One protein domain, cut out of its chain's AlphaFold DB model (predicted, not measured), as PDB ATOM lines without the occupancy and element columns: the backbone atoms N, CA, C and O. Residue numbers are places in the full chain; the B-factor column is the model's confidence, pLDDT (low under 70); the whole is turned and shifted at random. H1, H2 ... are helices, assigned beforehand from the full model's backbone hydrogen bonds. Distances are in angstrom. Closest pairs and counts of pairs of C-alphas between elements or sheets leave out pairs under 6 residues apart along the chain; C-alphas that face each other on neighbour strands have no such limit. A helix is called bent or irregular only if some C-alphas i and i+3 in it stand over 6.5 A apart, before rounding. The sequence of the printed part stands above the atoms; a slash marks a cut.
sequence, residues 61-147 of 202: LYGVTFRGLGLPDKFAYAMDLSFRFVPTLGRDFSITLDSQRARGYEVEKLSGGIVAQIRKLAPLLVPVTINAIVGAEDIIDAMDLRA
ATOM      1  N   LEU A  61    -132.305-106.416-165.960       89.31
ATOM      2  CA  LEU A  61    -131.796-105.044-165.997       89.31
ATOM      3  C   LEU A  61    -132.635-104.069-165.163       89.31
ATOM      4  O   LEU A  61    -132.225-102.917-164.973       89.31
ATOM      5  N   TYR A  62    -133.782-104.486-164.619       88.50
ATOM      6  CA  TYR A  62    -134.627-103.583-163.836       88.50
ATOM      7  C   TYR A  62    -133.934-103.083-162.566       88.50
ATOM      8  O   TYR A  62    -134.045-101.900-162.250       88.50
ATOM      9  N   GLY A  63    -133.148-103.921-161.883       90.50
ATOM     10  CA  GLY A  63    -132.406-103.503-160.690       90.50
ATOM     11  C   GLY A  63    -131.440-102.348-160.971       90.50
ATOM     12  O   GLY A  63    -131.519-101.295-160.334       90.50
ATOM     13  N   VAL A  64    -130.575-102.494-161.982       90.69
ATOM     14  CA  VAL A  64    -129.626-101.432-162.368       90.69
ATOM     15  C   VAL A  64    -130.341-100.192-162.916       90.69
ATOM     16  O   VAL A  64    -129.896 -99.073-162.662       90.69
ATOM     17  N   THR A  65    -131.480-100.366-163.594       90.75
ATOM     18  CA  THR A  65    -132.315 -99.252-164.071       90.75
ATOM     19  C   THR A  65    -132.844 -98.429-162.900       90.75
ATOM     20  O   THR A  65    -132.645 -97.217-162.858       90.75
ATOM     21  N   PHE A  66    -133.442 -99.075-161.895       90.69
ATOM     22  CA  PHE A  66    -133.946 -98.398-160.699       90.69
ATOM     23  C   PHE A  66    -132.838 -97.721-159.894       90.69
ATOM     24  O   PHE A  66    -133.028 -96.606-159.406       90.69
ATOM     25  N   ARG A  67    -131.653 -98.336-159.812       90.62
ATOM     26  CA  ARG A  67    -130.481 -97.675-159.226       90.62
ATOM     27  C   ARG A  67    -130.082 -96.423-160.010       90.62
ATOM     28  O   ARG A  67    -129.811 -95.396-159.394       90.62
ATOM     29  N   GLY A  68    -130.069 -96.498-161.342       87.94
ATOM     30  CA  GLY A  68    -129.792 -95.363-162.227       87.94
ATOM     31  C   GLY A  68    -130.793 -94.214-162.075       87.94
ATOM     32  O   GLY A  68    -130.408 -93.056-162.200       87.94
ATOM     33  N   LEU A  69    -132.044 -94.519-161.714       89.56
ATOM     34  CA  LEU A  69    -133.082 -93.534-161.378       89.56
ATOM     35  C   LEU A  69    -132.913 -92.903-159.982       89.56
ATOM     36  O   LEU A  69    -133.697 -92.034-159.607       89.56
ATOM     37  N   GLY A  70    -131.908 -93.319-159.205       89.81
ATOM     38  CA  GLY A  70    -131.605 -92.767-157.882       89.81
ATOM     39  C   GLY A  70    -132.208 -93.535-156.703       89.81
ATOM     40  O   GLY A  70    -132.092 -93.079-155.567       89.81
ATOM     41  N   LEU A  71    -132.815 -94.707-156.927       91.81
ATOM     42  CA  LEU A  71    -133.365 -95.516-155.835       91.81
ATOM     43  C   LEU A  71    -132.255 -96.166-154.979       91.81
ATOM     44  O   LEU A  71    -131.132 -96.383-155.463       91.81
ATOM     45  N   PRO A  72    -132.541 -96.498-153.702       91.12
ATOM     46  CA  PRO A  72    -131.576 -97.149-152.820       91.12
ATOM     47  C   PRO A  72    -131.110 -98.509-153.357       91.12
ATOM     48  O   PRO A  72    -131.907 -99.276-153.897       91.12
ATOM     49  N   ASP A  73    -129.843 -98.863-153.111       89.56
ATOM     50  CA  ASP A  73    -129.265-100.149-153.544       89.56
ATOM     51  C   ASP A  73    -130.065-101.360-153.040       89.56
ATOM     52  O   ASP A  73    -130.189-102.353-153.752       89.56
ATOM     53  N   LYS A  74    -130.656-101.267-151.840       89.56
ATOM     54  CA  LYS A  74    -131.510-102.323-151.271       89.56
ATOM     55  C   LYS A  74    -132.758-102.577-152.120       89.56
ATOM     56  O   LYS A  74    -133.106-103.729-152.345       89.56
ATOM     57  N   PHE A  75    -133.397-101.516-152.617       91.56
ATOM     58  CA  PHE A  75    -134.575-101.630-153.478       91.56
ATOM     59  C   PHE A  75    -134.196-102.203-154.844       91.56
ATOM     60  O   PHE A  75    -134.787-103.177-155.299       91.56
ATOM     61  N   ALA A  76    -133.160-101.640-155.467       91.38
ATOM     62  CA  ALA A  76    -132.649-102.103-156.753       91.38
ATOM     63  C   ALA A  76    -132.253-103.591-156.717       91.38
ATOM     64  O   ALA A  76    -132.592-104.347-157.626       91.38
ATOM     65  N   TYR A  77    -131.581-104.025-155.647       89.81
ATOM     66  CA  TYR A  77    -131.227-105.427-155.434       89.81
ATOM     67  C   TYR A  77    -132.451-106.317-155.194       89.81
ATOM     68  O   TYR A  77    -132.527-107.395-155.772       89.81
ATOM     69  N   ALA A  78    -133.418-105.879-154.382       91.44
ATOM     70  CA  ALA A  78    -134.640-106.645-154.140       91.44
ATOM     71  C   ALA A  78    -135.433-106.887-155.435       91.44
ATOM     72  O   ALA A  78    -135.959-107.982-155.633       91.44
ATOM     73  N   MET A  79    -135.473-105.903-156.340       92.19
ATOM     74  CA  MET A  79    -136.095-106.056-157.659       92.19
ATOM     75  C   MET A  79    -135.369-107.097-158.520       92.19
ATOM     76  O   MET A  79    -136.012-108.009-159.034       92.19
ATOM     77  N   ASP A  80    -134.041-106.996-158.641       89.88
ATOM     78  CA  ASP A  80    -133.211-107.959-159.388       89.88
ATOM     79  C   ASP A  80    -133.379-109.390-158.844       89.88
ATOM     80  O   ASP A  80    -133.653-110.341-159.578       89.88
ATOM     81  N   LEU A  81    -133.325-109.522-157.518       91.50
ATOM     82  CA  LEU A  81    -133.519-110.780-156.811       91.50
ATOM     83  C   LEU A  81    -134.907-111.383-157.073       91.50
ATOM     84  O   LEU A  81    -135.019-112.581-157.334       91.50
ATOM     85  N   SER A  82    -135.950-110.550-157.049       92.50
ATOM     86  CA  SER A  82    -137.328-110.971-157.311       92.50
ATOM     87  C   SER A  82    -137.478-111.537-158.721       92.50
ATOM     88  O   SER A  82    -137.947-112.664-158.877       92.50
ATOM     89  N   PHE A  83    -137.025-110.812-159.751       91.25
ATOM     90  CA  PHE A  83    -137.112-111.292-161.135       91.25
ATOM     91  C   PHE A  83    -136.282-112.553-161.375       91.25
ATOM     92  O   PHE A  83    -136.707-113.424-162.134       91.25
ATOM     93  N   ARG A  84    -135.147-112.705-160.685       90.06
ATOM     94  CA  ARG A  84    -134.346-113.933-160.721       90.06
ATOM     95  C   ARG A  84    -135.066-115.135-160.106       90.06
ATOM     96  O   ARG A  84    -134.857-116.255-160.567       90.06
ATOM     97  N   PHE A  85    -135.888-114.934-159.075       92.00
ATOM     98  CA  PHE A  85    -136.594-116.025-158.394       92.00
ATOM     99  C   PHE A  85    -137.931-116.401-159.010       92.00
ATOM    100  O   PHE A  85    -138.346-117.543-158.838       92.00
ATOM    101  N   VAL A  86    -138.574-115.515-159.775       93.62
ATOM    102  CA  VAL A  86    -139.835-115.837-160.466       93.62
ATOM    103  C   VAL A  86    -139.741-117.144-161.284       93.62
ATOM    104  O   VAL A  86    -140.602-118.006-161.096       93.62
ATOM    105  N   PRO A  87    -138.707-117.377-162.123       93.19
ATOM    106  CA  PRO A  87    -138.570-118.637-162.858       93.19
ATOM    107  C   PRO A  87    -138.363-119.861-161.957       93.19
ATOM    108  O   PRO A  87    -138.912-120.925-162.236       93.19
ATOM    109  N   THR A  88    -137.582-119.721-160.882       93.81
ATOM    110  CA  THR A  88    -137.329-120.812-159.927       93.81
ATOM    111  C   THR A  88    -138.607-121.188-159.185       93.81
ATOM    112  O   THR A  88    -138.965-122.358-159.166       93.81
ATOM    113  N   LEU A  89    -139.366-120.203-158.696       95.06
ATOM    114  CA  LEU A  89    -140.666-120.429-158.059       95.06
ATOM    115  C   LEU A  89    -141.662-121.099-159.010       95.06
ATOM    116  O   LEU A  89    -142.399-121.993-158.600       95.06
ATOM    117  N   GLY A  90    -141.665-120.708-160.288       95.81
ATOM    118  CA  GLY A  90    -142.473-121.367-161.315       95.81
ATOM    119  C   GLY A  90    -142.099-122.841-161.494       95.81
ATOM    120  O   GLY A  90    -142.980-123.698-161.555       95.81
ATOM    121  N   ARG A  91    -140.798-123.155-161.511       95.88
ATOM    122  CA  ARG A  91    -140.302-124.538-161.572       95.88
ATOM    123  C   ARG A  91    -140.693-125.339-160.330       95.88
ATOM    124  O   ARG A  91    -141.188-126.454-160.475       95.88
ATOM    125  N   ASP A  92    -140.508-124.782-159.139       95.50
ATOM    126  CA  ASP A  92    -140.838-125.447-157.873       95.50
ATOM    127  C   ASP A  92    -142.340-125.704-157.757       95.50
ATOM    128  O   ASP A  92    -142.769-126.764-157.288       95.50
ATOM    129  N   PHE A  93    -143.151-124.768-158.255       95.50
ATOM    130  CA  PHE A  93    -144.588-124.951-158.390       95.50
ATOM    131  C   PHE A  93    -144.925-126.103-159.339       95.50
ATOM    132  O   PHE A  93    -145.724-126.960-158.966       95.50
ATOM    133  N   SER A  94    -144.305-126.179-160.522       95.44
ATOM    134  CA  SER A  94    -144.517-127.292-161.460       95.44
ATOM    135  C   SER A  94    -144.112-128.645-160.870       95.44
ATOM    136  O   SER A  94    -144.886-129.593-160.946       95.44
ATOM    137  N   ILE A  95    -142.954-128.730-160.209       95.19
ATOM    138  CA  ILE A  95    -142.498-129.959-159.535       95.19
ATOM    139  C   ILE A  95    -143.485-130.364-158.437       95.19
ATOM    140  O   ILE A  95    -143.867-131.531-158.325       95.19
ATOM    141  N   THR A  96    -143.935-129.398-157.633       94.44
ATOM    142  CA  THR A  96    -144.918-129.652-156.577       94.44
ATOM    143  C   THR A  96    -146.239-130.123-157.179       94.44
ATOM    144  O   THR A  96    -146.796-131.111-156.702       94.44
ATOM    145  N   LEU A  97    -146.709-129.488-158.252       93.75
ATOM    146  CA  LEU A  97    -147.915-129.876-158.979       93.75
ATOM    147  C   LEU A  97    -147.843-131.322-159.474       93.75
ATOM    148  O   LEU A  97    -148.767-132.095-159.220       93.75
ATOM    149  N   ASP A  98    -146.739-131.709-160.105       93.56
ATOM    150  CA  ASP A  98    -146.549-133.071-160.605       93.56
ATOM    151  C   ASP A  98    -146.454-134.090-159.457       93.56
ATOM    152  O   ASP A  98    -147.040-135.174-159.533       93.56
ATOM    153  N   SER A  99    -145.827-133.718-158.335       93.69
ATOM    154  CA  SER A  99    -145.790-134.559-157.130       93.69
ATOM    155  C   SER A  99    -147.179-134.787-156.520       93.69
ATOM    156  O   SER A  99    -147.483-135.892-156.070       93.69
ATOM    157  N   GLN A 100    -148.042-133.763-156.521       92.62
ATOM    158  CA  GLN A 100    -149.411-133.887-156.022       92.62
ATOM    159  C   GLN A 100    -150.267-134.709-156.991       92.62
ATOM    160  O   GLN A 100    -151.020-135.574-156.546       92.62
ATOM    161  N   ARG A 101    -150.099-134.531-158.307       91.06
ATOM    162  CA  ARG A 101    -150.754-135.372-159.323       91.06
ATOM    163  C   ARG A 101    -150.413-136.851-159.150       91.06
ATOM    164  O   ARG A 101    -151.313-137.684-159.169       91.06
ATOM    165  N   ALA A 102    -149.147-137.179-158.879       92.88
ATOM    166  CA  ALA A 102    -148.724-138.552-158.587       92.88
ATOM    167  C   ALA A 102    -149.380-139.135-157.318       92.88
ATOM    168  O   ALA A 102    -149.556-140.346-157.209       92.88
ATOM    169  N   ARG A 103    -149.791-138.280-156.373       91.00
ATOM    170  CA  ARG A 103    -150.559-138.655-155.171       91.00
ATOM    171  C   ARG A 103    -152.075-138.716-155.413       91.00
ATOM    172  O   ARG A 103    -152.831-138.833-154.453       91.00
ATOM    173  N   GLY A 104    -152.523-138.633-156.666       86.38
ATOM    174  CA  GLY A 104    -153.938-138.667-157.043       86.38
ATOM    175  C   GLY A 104    -154.663-137.331-156.868       86.38
ATOM    176  O   GLY A 104    -155.890-137.298-156.818       86.38
ATOM    177  N   TYR A 105    -153.928-136.223-156.741       86.50
ATOM    178  CA  TYR A 105    -154.522-134.903-156.580       86.50
ATOM    179  C   TYR A 105    -154.950-134.307-157.933       86.50
ATOM    180  O   TYR A 105    -154.112-133.887-158.735       86.50
ATOM    181  N   GLU A 106    -156.258-134.238-158.188       77.88
ATOM    182  CA  GLU A 106    -156.817-133.652-159.414       77.88
ATOM    183  C   GLU A 106    -156.981-132.125-159.296       77.88
ATOM    184  O   GLU A 106    -157.952-131.614-158.732       77.88
ATOM    185  N   VAL A 107    -156.043-131.371-159.874       68.56
ATOM    186  CA  VAL A 107    -156.082-129.889-159.912       68.56
ATOM    187  C   VAL A 107    -156.913-129.361-161.091       68.56
ATOM    188  O   VAL A 107    -157.335-128.207-161.104       68.56
ATOM    189  N   GLU A 108    -157.205-130.214-162.072       64.25
ATOM    190  CA  GLU A 108    -157.810-129.844-163.362       64.25
ATOM    191  C   GLU A 108    -159.278-129.402-163.276       64.25
ATOM    192  O   GLU A 108    -159.804-128.813-164.219       64.25
ATOM    193  N   LYS A 109    -159.942-129.607-162.131       63.59
ATOM    194  CA  LYS A 109    -161.303-129.117-161.881       63.59
ATOM    195  C   LYS A 109    -161.342-128.278-160.607       63.59
ATOM    196  O   LYS A 109    -161.780-128.728-159.539       63.59
ATOM    197  N   LEU A 110    -160.959-127.008-160.732       65.94
ATOM    198  CA  LEU A 110    -161.249-125.945-159.757       65.94
ATOM    199  C   LEU A 110    -162.762-125.630-159.725       65.94
ATOM    200  O   LEU A 110    -163.210-124.518-159.979       65.94
ATOM    201  N   SER A 111    -163.572-126.640-159.421       71.38
ATOM    202  CA  SER A 111    -165.013-126.541-159.208       71.38
ATOM    203  C   SER A 111    -165.341-126.219-157.746       71.38
ATOM    204  O   SER A 111    -164.600-126.603-156.833       71.38
ATOM    205  N   GLY A 112    -166.475-125.548-157.531       78.44
ATOM    206  CA  GLY A 112    -166.960-125.108-156.220       78.44
ATOM    207  C   GLY A 112    -166.798-123.601-155.989       78.44
ATOM    208  O   GLY A 112    -166.270-122.888-156.836       78.44
ATOM    209  N   GLY A 113    -167.279-123.112-154.841       88.88
ATOM    210  CA  GLY A 113    -167.113-121.710-154.438       88.88
ATOM    211  C   GLY A 113    -165.663-121.353-154.078       88.88
ATOM    212  O   GLY A 113    -164.815-122.232-153.927       88.88
ATOM    213  N   ILE A 114    -165.391-120.060-153.870       87.56
ATOM    214  CA  ILE A 114    -164.047-119.501-153.599       87.56
ATOM    215  C   ILE A 114    -163.305-120.270-152.491       87.56
ATOM    216  O   ILE A 114    -162.147-120.646-152.652       87.56
ATOM    217  N   VAL A 115    -163.983-120.582-151.381       89.75
ATOM    218  CA  VAL A 115    -163.386-121.315-150.249       89.75
ATOM    219  C   VAL A 115    -162.934-122.725-150.651       89.75
ATOM    220  O   VAL A 115    -161.881-123.190-150.213       89.75
ATOM    221  N   ALA A 116    -163.704-123.409-151.503       85.69
ATOM    222  CA  ALA A 116    -163.346-124.735-151.996       85.69
ATOM    223  C   ALA A 116    -162.129-124.671-152.930       85.69
ATOM    224  O   ALA A 116    -161.254-125.529-152.844       85.69
ATOM    225  N   GLN A 117    -162.034-123.635-153.768       84.31
ATOM    226  CA  GLN A 117    -160.878-123.410-154.639       84.31
ATOM    227  C   GLN A 117    -159.605-123.102-153.839       84.31
ATOM    228  O   GLN A 117    -158.564-123.698-154.106       84.31
ATOM    229  N   ILE A 118    -159.685-122.261-152.802       86.44
ATOM    230  CA  ILE A 118    -158.543-121.975-151.916       86.44
ATOM    231  C   ILE A 118    -158.067-123.252-151.217       86.44
ATOM    232  O   ILE A 118    -156.874-123.556-151.226       86.44
ATOM    233  N   ARG A 119    -158.994-124.044-150.660       86.00
ATOM    234  CA  ARG A 119    -158.657-125.329-150.029       86.00
ATOM    235  C   ARG A 119    -157.998-126.290-151.020       86.00
ATOM    236  O   ARG A 119    -157.141-127.069-150.613       86.00
ATOM    237  N   LYS A 120    -158.372-126.220-152.301       86.00
ATOM    238  CA  LYS A 120    -157.757-127.027-153.357       86.00
ATOM    239  C   LYS A 120    -156.343-126.565-153.748       86.00
ATOM    240  O   LYS A 120    -155.511-127.362-154.158       86.00
ATOM    241  N   LEU A 121    -156.036-125.282-153.607       89.19
ATOM    242  CA  LEU A 121    -154.699-124.762-153.906       89.19
ATOM    243  C   LEU A 121    -153.725-124.905-152.730       89.19
ATOM    244  O   LEU A 121    -152.516-124.944-152.945       89.19
ATOM    245  N   ALA A 122    -154.227-125.020-151.498       90.38
ATOM    246  CA  ALA A 122    -153.392-125.098-150.300       90.38
ATOM    247  C   ALA A 122    -152.294-126.191-150.353       90.38
ATOM    248  O   ALA A 122    -151.153-125.862-150.022       90.38
ATOM    249  N   PRO A 123    -152.547-127.433-150.825       89.50
ATOM    250  CA  PRO A 123    -151.509-128.467-150.930       89.50
ATOM    251  C   PRO A 123    -150.384-128.150-151.925       89.50
ATOM    252  O   PRO A 123    -149.324-128.760-151.849       89.50
ATOM    253  N   LEU A 124    -150.608-127.214-152.854       91.94
ATOM    254  CA  LEU A 124    -149.597-126.733-153.800       91.94
ATOM    255  C   LEU A 124    -148.851-125.525-153.233       91.94
ATOM    256  O   LEU A 124    -147.626-125.468-153.278       91.94
ATOM    257  N   LEU A 125    -149.591-124.561-152.681       93.12
ATOM    258  CA  LEU A 125    -149.026-123.297-152.215       93.12
ATOM    259  C   LEU A 125    -148.183-123.465-150.953       93.12
ATOM    260  O   LEU A 125    -147.129-122.842-150.852       93.12
ATOM    261  N   VAL A 126    -148.624-124.292-150.000       94.31
ATOM    262  CA  VAL A 126    -147.921-124.449-148.718       94.31
ATOM    263  C   VAL A 126    -146.501-124.998-148.921       94.31
ATOM    264  O   VAL A 126    -145.572-124.333-148.469       94.31
ATOM    265  N   PRO A 127    -146.272-126.120-149.638       93.69
ATOM    266  CA  PRO A 127    -144.914-126.627-149.848       93.69
ATOM    267  C   PRO A 127    -144.010-125.642-150.596       93.69
ATOM    268  O   PRO A 127    -142.880-125.417-150.174       93.69
ATOM    269  N   VAL A 128    -144.512-125.013-151.663       95.81
ATOM    270  CA  VAL A 128    -143.737-124.036-152.449       95.81
ATOM    271  C   VAL A 128    -143.350-122.831-151.593       95.81
ATOM    272  O   VAL A 128    -142.212-122.381-151.648       95.81
ATOM    273  N   THR A 129    -144.270-122.339-150.759       96.12
ATOM    274  CA  THR A 129    -144.008-121.191-149.880       96.12
ATOM    275  C   THR A 129    -142.970-121.531-148.815       96.12
ATOM    276  O   THR A 129    -142.059-120.742-148.588       96.12
ATOM    277  N   ILE A 130    -143.068-122.706-148.185       96.38
ATOM    278  CA  ILE A 130    -142.081-123.148-147.191       96.38
ATOM    279  C   ILE A 130    -140.698-123.304-147.832       96.38
ATOM    280  O   ILE A 130    -139.729-122.769-147.302       96.38
ATOM    281  N   ASN A 131    -140.609-123.949-149.000       94.62
ATOM    282  CA  ASN A 131    -139.344-124.084-149.727       94.62
ATOM    283  C   ASN A 131    -138.754-122.721-150.120       94.62
ATOM    284  O   ASN A 131    -137.545-122.529-150.026       94.62
ATOM    285  N   ALA A 132    -139.593-121.759-150.513       95.31
ATOM    286  CA  ALA A 132    -139.151-120.405-150.833       95.31
ATOM    287  C   ALA A 132    -138.595-119.657-149.608       95.31
ATOM    288  O   ALA A 132    -137.621-118.923-149.748       95.31
ATOM    289  N   ILE A 133    -139.189-119.845-148.422       96.31
ATOM    290  CA  ILE A 133    -138.701-119.248-147.167       96.31
ATOM    291  C   ILE A 133    -137.348-119.845-146.784       96.31
ATOM    292  O   ILE A 133    -136.406-119.090-146.568       96.31
ATOM    293  N   VAL A 134    -137.227-121.176-146.778       96.00
ATOM    294  CA  VAL A 134    -135.956-121.854-146.464       96.00
ATOM    295  C   VAL A 134    -134.865-121.445-147.455       96.00
ATOM    296  O   VAL A 134    -133.769-121.066-147.055       96.00
ATOM    297  N   GLY A 135    -135.176-121.411-148.755       94.75
ATOM    298  CA  GLY A 135    -134.225-120.935-149.757       94.75
ATOM    299  C   GLY A 135    -133.822-119.472-149.543       94.75
ATOM    300  O   GLY A 135    -132.667-119.111-149.760       94.75
ATOM    301  N   ALA A 136    -134.745-118.613-149.097       94.81
ATOM    302  CA  ALA A 136    -134.421-117.231-148.764       94.81
ATOM    303  C   ALA A 136    -133.460-117.131-147.568       94.81
ATOM    304  O   ALA A 136    -132.554-116.303-147.623       94.81
ATOM    305  N   GLU A 137    -133.615-117.971-146.540       96.94
ATOM    306  CA  GLU A 137    -132.680-118.066-145.408       96.94
ATOM    307  C   GLU A 137    -131.277-118.468-145.885       96.94
ATOM    308  O   GLU A 137    -130.324-117.732-145.631       96.94
ATOM    309  N   ASP A 138    -131.159-119.520-146.705       96.25
ATOM    310  CA  ASP A 138    -129.876-119.946-147.292       96.25
ATOM    311  C   ASP A 138    -129.197-118.814-148.089       96.25
ATOM    312  O   ASP A 138    -127.972-118.644-148.087       96.25
ATOM    313  N   ILE A 139    -129.995-118.019-148.807       95.00
ATOM    314  CA  ILE A 139    -129.512-116.880-149.592       95.00
ATOM    315  C   ILE A 139    -129.050-115.742-148.683       95.00
ATOM    316  O   ILE A 139    -128.032-115.119-148.990       95.00
ATOM    317  N   ILE A 140    -129.770-115.462-147.596       94.88
ATOM    318  CA  ILE A 140    -129.395-114.444-146.610       94.88
ATOM    319  C   ILE A 140    -128.082-114.838-145.933       94.88
ATOM    320  O   ILE A 140    -127.149-114.037-145.934       94.88
ATOM    321  N   ASP A 141    -127.949-116.085-145.485       97.06
ATOM    322  CA  ASP A 141    -126.713-116.587-144.877       97.06
ATOM    323  C   ASP A 141    -125.530-116.478-145.852       97.06
ATOM    324  O   ASP A 141    -124.454-115.975-145.516       97.06
ATOM    325  N   ALA A 142    -125.732-116.862-147.118       96.44
ATOM    326  CA  ALA A 142    -124.714-116.710-148.156       96.44
ATOM    327  C   ALA A 142    -124.364-115.238-148.451       96.44
ATOM    328  O   ALA A 142    -123.230-114.933-148.843       96.44
ATOM    329  N   MET A 143    -125.321-114.319-148.305       94.50
ATOM    330  CA  MET A 143    -125.098-112.880-148.449       94.50
ATOM    331  C   MET A 143    -124.297-112.313-147.275       94.50
ATOM    332  O   MET A 143    -123.362-111.539-147.512       94.50
ATOM    333  N   ASP A 144    -124.601-112.730-146.049       94.69
ATOM    334  CA  ASP A 144    -123.894-112.312-144.836       94.69
ATOM    335  C   ASP A 144    -122.441-112.803-144.844       94.69
ATOM    336  O   ASP A 144    -121.519-112.019-144.602       94.69
ATOM    337  N   LEU A 145    -122.201-114.050-145.269       96.75
ATOM    338  CA  LEU A 145    -120.849-114.594-145.479       96.75
ATOM    339  C   LEU A 145    -120.036-113.809-146.522       96.75
ATOM    340  O   LEU A 145    -118.804-113.803-146.482       96.75
ATOM    341  N   ARG A 146    -120.706-113.135-147.460       93.44
ATOM    342  CA  ARG A 146    -120.086-112.263-148.471       93.44
ATOM    343  C   ARG A 146    -120.040-110.793-148.047       93.44
ATOM    344  O   ARG A 146    -119.753-109.940-148.889       93.44
ATOM    345  N   ALA A 147    -120.317-110.498-146.776       92.38
ATOM    346  CA  ALA A 147    -120.361-109.150-146.212       92.38
ATOM    347  C   ALA A 147    -121.286-108.198-146.998       92.38
ATOM    348  O   ALA A 147    -120.985-107.013-147.193       92.38
TER     349      ALA A 147
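AT A GLANCE: This is residues 61 to 147 of the 202 residues of the protein "Energy-coupling factor transporter transmembrane protein EcfT" of Anaerolineae bacterium (UniProt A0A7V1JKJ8). Two long helices cross as a skewed X: H3, with a kink in it, passes H2b, the second arm of the bent helix H2. The short helix H1 folds back beside the first arm, H2a, as a small helical hairpin at one end of the elongated whole, and a long link, residues 103 to 113, joins H2b to H3 at the other end. The last part of H3, residues 137 to 145, sticks out free together with residues 146 and 147. The printed part has 87 residues, with three named helices in the order H1, H2, H3 and no named strand, and its class is all helix. It is loose, with a radius of gyration of the C-alphas of 17.5 A, and spans 48 by 28 by 19 A.

IN THESE COORDINATES: H3, the longest helix, holds residues 114 to 145 and measures 44.2 A, from C-alpha 114 at (-164.047, -119.501, -153.599) to C-alpha 145 at (-120.849, -114.594, -145.479). It has a kink of 49 degrees near residue 124, and it is irregular, but only just: C-alphas 120 and 123 are 6.9 A apart. H2, residues 73 to 102, was assigned as one helix by its hydrogen bonds, but it is bent, with C-alphas 84 and 87 6.7 A apart. Its arms are H2a, residues 73 to 84, 16.4 A long, and H2b, residues 87 to 102, 22.8 A long. H1, residues 61 to 68, begins at C-alpha 61 at (-131.796, -105.044, -165.997) and measures 10.6 A.

HOW THE PARTS SIT: H3 touches H2b with residues 123 to 132 alone, and the closest C-alphas are those of Phe 93 and Val 128, 6.1 A apart. Their lines stand at a steep tilt of 47 degrees, opposite ways. H2a and H2b stand at a steep tilt of 39 degrees. H1 and H2a touch and form a helical hairpin, opposite ways at a shallow tilt of 9 degrees; their closest C-alphas are those of Gly 63 and Ala 76, 4.2 A apart. H3 is apart from H1 and from H2a, and H1 is apart from H2b. In H1, H2a and H2b every O i to N i+4 pair is within hydrogen-bond range; in H3 24 of 28 are.

THE WHOLE: The two C-alphas farthest apart are those of Gly 70 and Gly 104, at 51.1 A. The printed part, residues 61 to 147, has no cut. The link from H1 to H2 is tight, with 4 residues, and the link from H2 to H3 is long, with 11. The mean pLDDT of the printed part is 90.4, and residues 107 to 110, in the long link, are under 70.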